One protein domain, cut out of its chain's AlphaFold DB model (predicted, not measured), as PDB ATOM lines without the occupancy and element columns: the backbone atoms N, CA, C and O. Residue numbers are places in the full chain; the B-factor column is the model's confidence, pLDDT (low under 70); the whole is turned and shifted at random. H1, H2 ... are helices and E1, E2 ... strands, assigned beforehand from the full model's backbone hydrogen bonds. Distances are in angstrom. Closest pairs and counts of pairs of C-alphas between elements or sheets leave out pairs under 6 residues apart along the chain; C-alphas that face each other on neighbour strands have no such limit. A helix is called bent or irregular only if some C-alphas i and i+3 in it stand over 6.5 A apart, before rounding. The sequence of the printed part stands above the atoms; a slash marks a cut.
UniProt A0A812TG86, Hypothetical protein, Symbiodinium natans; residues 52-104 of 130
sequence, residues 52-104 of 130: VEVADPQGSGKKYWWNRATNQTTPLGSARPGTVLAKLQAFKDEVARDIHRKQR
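Overview. This is residues 52 to 104 of the 130 residues of the protein "Hypothetical protein" of Symbiodinium natans (UniProt A0A812TG86). A small two-stranded hairpin, E1 and E2, makes a head at one end, and a single long helix, H1, leads away from it like an arm, with residues 90 to 104 sticking out free. Between them the long stretch of residues 68 to 83 folds back beside E2 and then runs over to H1. The printed part has 53 residues with two named strands and one named helix, in the order E1, E2, H1; the sheet has the order E1 - E2 and is antiparallel, and the class is mixed, helices and strands. The whole is only just extended, close to loose, with a radius of gyration of the C-alphas of 15.2 A, and it is elongated, spanning 47 by 24 by 17 A.

Along the chain. The printed part begins with strand E1, residues 52 to 55, whose first C-alpha, that of Val 52, is at (-15.136, 13.407, -6.044). Strand E2, residues 63 to 67, is 13.3 A from first to last C-alpha and begins with C-alpha 63 at (-11.496, 22.767, -4.918). Residues 68 to 83 hold no named element. Helix H1, residues 84 to 104, is 31.4 A from first to last C-alpha and ends with C-alpha 104 at (-39.591, 39.752, -27.609). H1 is neither bent nor irregular, but only just: C-alphas 101 and 104 are 6.0 A apart.

Arrangement. E1 and E2 form a hairpin, antiparallel neighbours with 143 degrees between their N-to-C directions. The C-alphas of Ala 55 and Lys 63 face each other at 4.7 A, and those of Val 52 and Trp 66 at 5.2 A. Within hydrogen-bond range are N 52 and O 66 at 2.8 A, and N 64 and O 54 at 2.9 A. E1 and H1 are apart. In H1, 16 of 17 O i to N i+4 pairs are within hydrogen-bond range.

Size, cuts and confidence. The two C-alphas farthest apart are those of Pro 57 and Arg 104, at 46.9 A. Without residues 90 to 104 of H1, which stand free, the body has 38 residues and spans 31 by 21 by 12 A, with a radius of gyration of 10.6 A. The printed part has no cut. The link from E1 to E2, with 7 residues, is short, and the link from E2 to H1, with 16 residues, is long. The mean pLDDT of the printed part is 71.5, and 22 residues are under 70: residues 57 to 62, 76 to 87 and 101 to 104.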
ATOM      1  N   VAL A  52     -15.951  13.244  -7.252       79.44
ATOM      2  CA  VAL A  52     -15.136  13.407  -6.044       79.44
ATOM      3  C   VAL A  52     -14.581  14.825  -5.939       79.44
ATOM      4  O   VAL A  52     -14.229  15.444  -6.943       79.44
ATOM      5  N   GLU A  53     -14.515  15.348  -4.718       81.38
ATOM      6  CA  GLU A  53     -13.895  16.641  -4.428       81.38
ATOM      7  C   GLU A  53     -12.376  16.467  -4.359       81.38
ATOM      8  O   GLU A  53     -11.877  15.657  -3.577       81.38
ATOM      9  N   VAL A  54     -11.637  17.218  -5.172       80.69
ATOM     10  CA  VAL A  54     -10.174  17.188  -5.197       80.69
ATOM     11  C   VAL A  54      -9.635  18.600  -4.988       80.69
ATOM     12  O   VAL A  54     -10.139  19.576  -5.551       80.69
ATOM     13  N   ALA A  55      -8.614  18.720  -4.139       79.50
ATOM     14  CA  ALA A  55      -7.907  19.974  -3.920       79.50
ATOM     15  C   ALA A  55      -6.947  20.253  -5.083       79.50
ATOM     16  O   ALA A  55      -6.263  19.351  -5.572       79.50
ATOM     17  N   ASP A  56      -6.895  21.507  -5.525       72.00
ATOM     18  CA  ASP A  56      -5.959  21.942  -6.555       72.00
ATOM     19  C   ASP A  56      -4.494  21.823  -6.069       72.00
ATOM     20  O   ASP A  56      -4.134  22.438  -5.059       72.00
ATOM     21  N   PRO A  57      -3.626  21.069  -6.775       69.00
ATOM     22  CA  PRO A  57      -2.229  20.884  -6.385       69.00
ATOM     23  C   PRO A  57      -1.370  22.141  -6.583       69.00
ATOM     24  O   PRO A  57      -0.244  22.178  -6.095       69.00
ATOM     25  N   GLN A  58      -1.866  23.175  -7.275       68.69
ATOM     26  CA  GLN A  58      -1.158  24.456  -7.408       68.69
ATOM     27  C   GLN A  58      -1.255  25.317  -6.137       68.69
ATOM     28  O   GLN A  58      -0.694  26.408  -6.094       68.69
ATOM     29  N   GLY A  59      -1.940  24.843  -5.088       62.28
ATOM     30  CA  GLY A  59      -2.015  25.549  -3.811       62.28
ATOM     31  C   GLY A  59      -2.966  26.746  -3.835       62.28
ATOM     32  O   GLY A  59      -2.964  27.545  -2.903       62.28
ATOM     33  N   SER A  60      -3.831  26.854  -4.848       64.12
ATOM     34  CA  SER A  60      -4.781  27.966  -4.996       64.12
ATOM     35  C   SER A  60      -5.858  28.010  -3.898       64.12
ATOM     36  O   SER A  60      -6.709  28.898  -3.907       64.12
ATOM     37  N   GLY A  61      -5.905  27.007  -3.010       67.94
ATOM     38  CA  GLY A  61      -6.958  26.828  -2.001       67.94
ATOM     39  C   GLY A  61      -8.340  26.529  -2.596       67.94
ATOM     40  O   GLY A  61      -9.332  26.456  -1.874       67.94
ATOM     41  N   LYS A  62      -8.423  26.363  -3.920       66.94
ATOM     42  CA  LYS A  62      -9.659  26.093  -4.653       66.94
ATOM     43  C   LYS A  62      -9.840  24.588  -4.811       66.94
ATOM     44  O   LYS A  62      -8.884  23.837  -4.991       66.94
ATOM     45  N   LYS A  63     -11.094  24.161  -4.749       76.38
ATOM     46  CA  LYS A  63     -11.496  22.767  -4.918       76.38
ATOM     47  C   LYS A  63     -12.138  22.591  -6.291       76.38
ATOM     48  O   LYS A  63     -12.824  23.499  -6.774       76.38
ATOM     49  N   TYR A  64     -11.907  21.444  -6.916       77.19
ATOM     50  CA  TYR A  64     -12.560  21.051  -8.161       77.19
ATOM     51  C   TYR A  64     -13.223  19.685  -8.003       77.19
ATOM     52  O   TYR A  64     -12.795  18.858  -7.201       77.19
ATOM     53  N   TRP A  65     -14.285  19.452  -8.771       81.50
ATOM     54  CA  TRP A  65     -14.946  18.156  -8.825       81.50
ATOM     55  C   TRP A  65     -14.364  17.346  -9.977       81.50
ATOM     56  O   TRP A  65     -14.337  17.805 -11.120       81.50
ATOM     57  N   TRP A  66     -13.897  16.140  -9.676       80.56
ATOM     58  CA  TRP A  66     -13.402  15.181 -10.654       80.56
ATOM     59  C   TRP A  66     -14.348  13.989 -10.736       80.56
ATOM     60  O   TRP A  66     -14.695  13.388  -9.726       80.56
ATOM     61  N   ASN A  67     -14.777  13.639 -11.941       81.12
ATOM     62  CA  ASN A  67     -15.558  12.446 -12.200       81.12
ATOM     63  C   ASN A  67     -14.632  11.252 -12.441       81.12
ATOM     64  O   ASN A  67     -13.890  11.235 -13.422       81.12
ATOM     65  N   ARG A  68     -14.719  10.222 -11.597       78.38
ATOM     66  CA  ARG A  68     -13.895   9.009 -11.735       78.38
ATOM     67  C   ARG A  68     -14.359   8.079 -12.858       78.38
ATOM     68  O   ARG A  68     -13.542   7.352 -13.410       78.38
ATOM     69  N   ALA A  69     -15.644   8.097 -13.199       74.25
ATOM     70  CA  ALA A  69     -16.215   7.245 -14.239       74.25
ATOM     71  C   ALA A  69     -15.884   7.747 -15.652       74.25
ATOM     72  O   ALA A  69     -15.642   6.953 -16.556       74.25
ATOM     73  N   THR A  70     -15.852   9.067 -15.850       74.44
ATOM     74  CA  THR A  70     -15.650   9.683 -17.174       74.44
ATOM     75  C   THR A  70     -14.334  10.443 -17.311       74.44
ATOM     76  O   THR A  70     -14.044  10.956 -18.390       74.44
ATOM     77  N   ASN A  71     -13.536  10.526 -16.241       78.19
ATOM     78  CA  ASN A  71     -12.315  11.332 -16.155       78.19
ATOM     79  C   ASN A  71     -12.516  12.828 -16.465       78.19
ATOM     80  O   ASN A  71     -11.565  13.526 -16.811       78.19
ATOM     81  N   GLN A  72     -13.739  13.343 -16.330       76.81
ATOM     82  CA  GLN A  72     -14.043  14.759 -16.547       76.81
ATOM     83  C   GLN A  72     -13.788  15.578 -15.280       76.81
ATOM     84  O   GLN A  72     -14.079  15.127 -14.176       76.81
ATOM     85  N   THR A  73     -13.291  16.802 -15.423       77.69
ATOM     86  CA  THR A  73     -13.126  17.754 -14.317       77.69
ATOM     87  C   THR A  73     -14.018  18.971 -14.534       77.69
ATOM     88  O   THR A  73     -14.207  19.428 -15.661       77.69
ATOM     89  N   THR A  74     -14.600  19.504 -13.461       75.19
ATOM     90  CA  THR A  74     -15.312  20.787 -13.521       75.19
ATOM     91  C   THR A  74     -14.354  21.963 -13.327       75.19
ATOM     92  O   THR A  74     -13.371  21.817 -12.594       75.19
ATOM     93  N   PRO A  75     -14.676  23.152 -13.869       71.69
ATOM     94  CA  PRO A  75     -13.931  24.375 -13.585       71.69
ATOM     95  C   PRO A  75     -13.832  24.645 -12.077       71.69
ATOM     96  O   PRO A  75     -14.791  24.408 -11.335       71.69
ATOM     97  N   LEU A  76     -12.688  25.169 -11.632       66.31
ATOM     98  CA  LEU A  76     -12.421  25.517 -10.232       66.31
ATOM     99  C   LEU A  76     -13.518  26.441  -9.678       66.31
ATOM    100  O   LEU A  76     -13.769  27.509 -10.231       66.31
ATOM    101  N   GLY A  77     -14.156  26.035  -8.575       60.81
ATOM    102  CA  GLY A  77     -15.256  26.787  -7.953       60.81
ATOM    103  C   GLY A  77     -16.656  26.494  -8.510       60.81
ATOM    104  O   GLY A  77     -17.620  27.117  -8.070       60.81
ATOM    105  N   SER A  78     -16.799  25.543  -9.436       63.03
ATOM    106  CA  SER A  78     -18.119  25.097  -9.896       63.03
ATOM    107  C   SER A  78     -18.829  24.268  -8.823       63.03
ATOM    108  O   SER A  78     -18.201  23.493  -8.099       63.03
ATOM    109  N   ALA A  79     -20.154  24.404  -8.729       63.97
ATOM    110  CA  ALA A  79     -20.971  23.555  -7.864       63.97
ATOM    111  C   ALA A  79     -20.890  22.085  -8.311       63.97
ATOM    112  O   ALA A  79     -20.825  21.804  -9.511       63.97
ATOM    113  N   ARG A  80     -20.935  21.144  -7.355       62.69
ATOM    114  CA  ARG A  80     -20.920  19.704  -7.650       62.69
ATOM    115  C   ARG A  80     -22.065  19.362  -8.613       62.69
ATOM    116  O   ARG A  80     -23.236  19.552  -8.236       62.69
ATOM    117  N   PRO A  81     -21.767  18.829  -9.809       59.03
ATOM    118  CA  PRO A  81     -22.793  18.408 -10.747       59.03
ATOM    119  C   PRO A  81     -23.606  17.272 -10.119       59.03
ATOM    120  O   PRO A  81     -23.061  16.301  -9.598       59.03
ATOM    121  N   GLY A  82     -24.928  17.438 -10.101       60.84
ATOM    122  CA  GLY A  82     -25.857  16.461  -9.531       60.84
ATOM    123  C   GLY A  82     -26.405  16.785  -8.140       60.84
ATOM    124  O   GLY A  82     -27.380  16.160  -7.723       60.84
ATOM    125  N   THR A  83     -25.872  17.797  -7.449       65.81
ATOM    126  CA  THR A  83     -26.505  18.292  -6.216       65.81
ATOM    127  C   THR A  83     -27.869  18.919  -6.508       65.81
ATOM    128  O   THR A  83     -28.091  19.498  -7.576       65.81
ATOM    129  N   VAL A  84     -28.800  18.821  -5.550       66.38
ATOM    130  CA  VAL A  84     -30.131  19.456  -5.648       66.38
ATOM    131  C   VAL A  84     -29.993  20.954  -5.935       66.38
ATOM    132  O   VAL A  84     -30.753  21.492  -6.732       66.38
ATOM    133  N   LEU A  85     -28.965  21.602  -5.380       64.94
ATOM    134  CA  LEU A  85     -28.653  23.009  -5.619       64.94
ATOM    135  C   LEU A  85     -28.316  23.308  -7.090       64.94
ATOM    136  O   LEU A  85     -28.866  24.249  -7.656       64.94
ATOM    137  N   ALA A  86     -27.487  22.481  -7.737       65.00
ATOM    138  CA  ALA A  86     -27.157  22.637  -9.155       65.00
ATOM    139  C   ALA A  86     -28.386  22.428 -10.059       65.00
ATOM    140  O   ALA A  86     -28.577  23.157 -11.030       65.00
ATOM    141  N   LYS A  87     -29.265  21.478  -9.705       65.88
ATOM    142  CA  LYS A  87     -30.548  21.277 -10.401       65.88
ATOM    143  C   LYS A  87     -31.482  22.475 -10.225       65.88
ATOM    144  O   LYS A  87     -32.111  22.902 -11.187       65.88
ATOM    145  N   LEU A  88     -31.542  23.042  -9.018       71.19
ATOM    146  CA  LEU A  88     -32.348  24.225  -8.723       71.19
ATOM    147  C   LEU A  88     -31.846  25.454  -9.491       71.19
ATOM    148  O   LEU A  88     -32.642  26.244  -9.990       71.19
ATOM    149  N   GLN A  89     -30.528  25.604  -9.608       71.25
ATOM    150  CA  GLN A  89     -29.917  26.684 -10.370       71.25
ATOM    151  C   GLN A  89     -30.164  26.530 -11.874       71.25
ATOM    152  O   GLN A  89     -30.597  27.485 -12.507       71.25
ATOM    153  N   ALA A  90     -30.016  25.323 -12.428       72.25
ATOM    154  CA  ALA A  90     -30.356  25.048 -13.826       72.25
ATOM    155  C   ALA A  90     -31.844  25.308 -14.130       72.25
ATOM    156  O   ALA A  90     -32.181  25.833 -15.189       72.25
ATOM    157  N   PHE A  91     -32.735  24.988 -13.186       75.88
ATOM    158  CA  PHE A  91     -34.158  25.297 -13.305       75.88
ATOM    159  C   PHE A  91     -34.417  26.810 -13.344       75.88
ATOM    160  O   PHE A  91     -35.154  27.287 -14.205       75.88
ATOM    161  N   LYS A  92     -33.774  27.580 -12.458       74.00
ATOM    162  CA  LYS A  92     -33.855  29.051 -12.465       74.00
ATOM    163  C   LYS A  92     -33.342  29.647 -13.779       74.00
ATOM    164  O   LYS A  92     -33.987  30.540 -14.319       74.00
ATOM    165  N   ASP A  93     -32.242  29.123 -14.312       77.62
ATOM    166  CA  ASP A  93     -31.666  29.556 -15.591       77.62
ATOM    167  C   ASP A  93     -32.576  29.254 -16.791       77.62
ATOM    168  O   ASP A  93     -32.650  30.046 -17.732       77.62
ATOM    169  N   GLU A  94     -33.284  28.121 -16.783       78.69
ATOM    170  CA  GLU A  94     -34.274  27.801 -17.819       78.69
ATOM    171  C   GLU A  94     -35.459  28.774 -17.767       78.69
ATOM    172  O   GLU A  94     -35.827  29.349 -18.790       78.69
ATOM    173  N   VAL A  95     -36.000  29.037 -16.573       79.38
ATOM    174  CA  VAL A  95     -37.095  30.003 -16.385       79.38
ATOM    175  C   VAL A  95     -36.662  31.413 -16.795       79.38
ATOM    176  O   VAL A  95     -37.409  32.115 -17.476       79.38
ATOM    177  N   ALA A  96     -35.443  31.826 -16.444       75.62
ATOM    178  CA  ALA A  96     -34.895  33.115 -16.852       75.62
ATOM    179  C   ALA A  96     -34.807  33.239 -18.384       75.62
ATOM    180  O   ALA A  96     -35.206  34.263 -18.947       75.62
ATOM    181  N   ARG A  97     -34.353  32.184 -19.077       79.44
ATOM    182  CA  ARG A  97     -34.316  32.145 -20.548       79.44
ATOM    183  C   ARG A  97     -35.712  32.161 -21.172       79.44
ATOM    184  O   ARG A  97     -35.898  32.834 -22.186       79.44
ATOM    185  N   ASP A  98     -36.685  31.474 -20.581       76.62
ATOM    186  CA  ASP A  98     -38.076  31.461 -21.054       76.62
ATOM    187  C   ASP A  98     -38.738  32.846 -20.935       76.62
ATOM    188  O   ASP A  98     -39.367  33.322 -21.883       76.62
ATOM    189  N   ILE A  99     -38.510  33.553 -19.823       73.25
ATOM    190  CA  ILE A  99     -38.982  34.934 -19.639       73.25
ATOM    191  C   ILE A  99     -38.320  35.870 -20.658       73.25
ATOM    192  O   ILE A  99     -39.009  36.641 -21.329       73.25
ATOM    193  N   HIS A 100     -37.000  35.773 -20.834       74.38
ATOM    194  CA  HIS A 100     -36.264  36.611 -21.786       74.38
ATOM    195  C   HIS A 100     -36.682  36.346 -23.244       74.38
ATOM    196  O   HIS A 100     -36.713  37.258 -24.070       74.38
ATOM    197  N   ARG A 101     -37.081  35.106 -23.563       68.44
ATOM    198  CA  ARG A 101     -37.634  34.728 -24.871       68.44
ATOM    199  C   ARG A 101     -39.031  35.319 -25.102       68.44
ATOM    200  O   ARG A 101     -39.310  35.795 -26.201       68.44
ATOM    201  N   LYS A 102     -39.898  35.322 -24.083       63.75
ATOM    202  CA  LYS A 102     -41.290  35.809 -24.176       63.75
ATOM    203  C   LYS A 102     -41.419  37.333 -24.219       63.75
ATOM    204  O   LYS A 102     -42.409  37.848 -24.730       63.75
ATOM    205  N   GLN A 103     -40.413  38.077 -23.762       59.84
ATOM    206  CA  GLN A 103     -40.437  39.544 -23.816       59.84
ATOM    207  C   GLN A 103     -40.211  40.129 -25.224       59.84
ATOM    208  O   GLN A 103     -40.468  41.310 -25.438       59.84
ATOM    209  N   ARG A 104     -39.812  39.315 -26.215       59.34
ATOM    210  CA  ARG A 104     -39.591  39.752 -27.609       59.34
ATOM    211  C   ARG A 104     -40.803  39.544 -28.534       59.34
ATOM    212  O   ARG A 104     -40.679  39.634 -29.750       59.34
TER     213      ARG A 104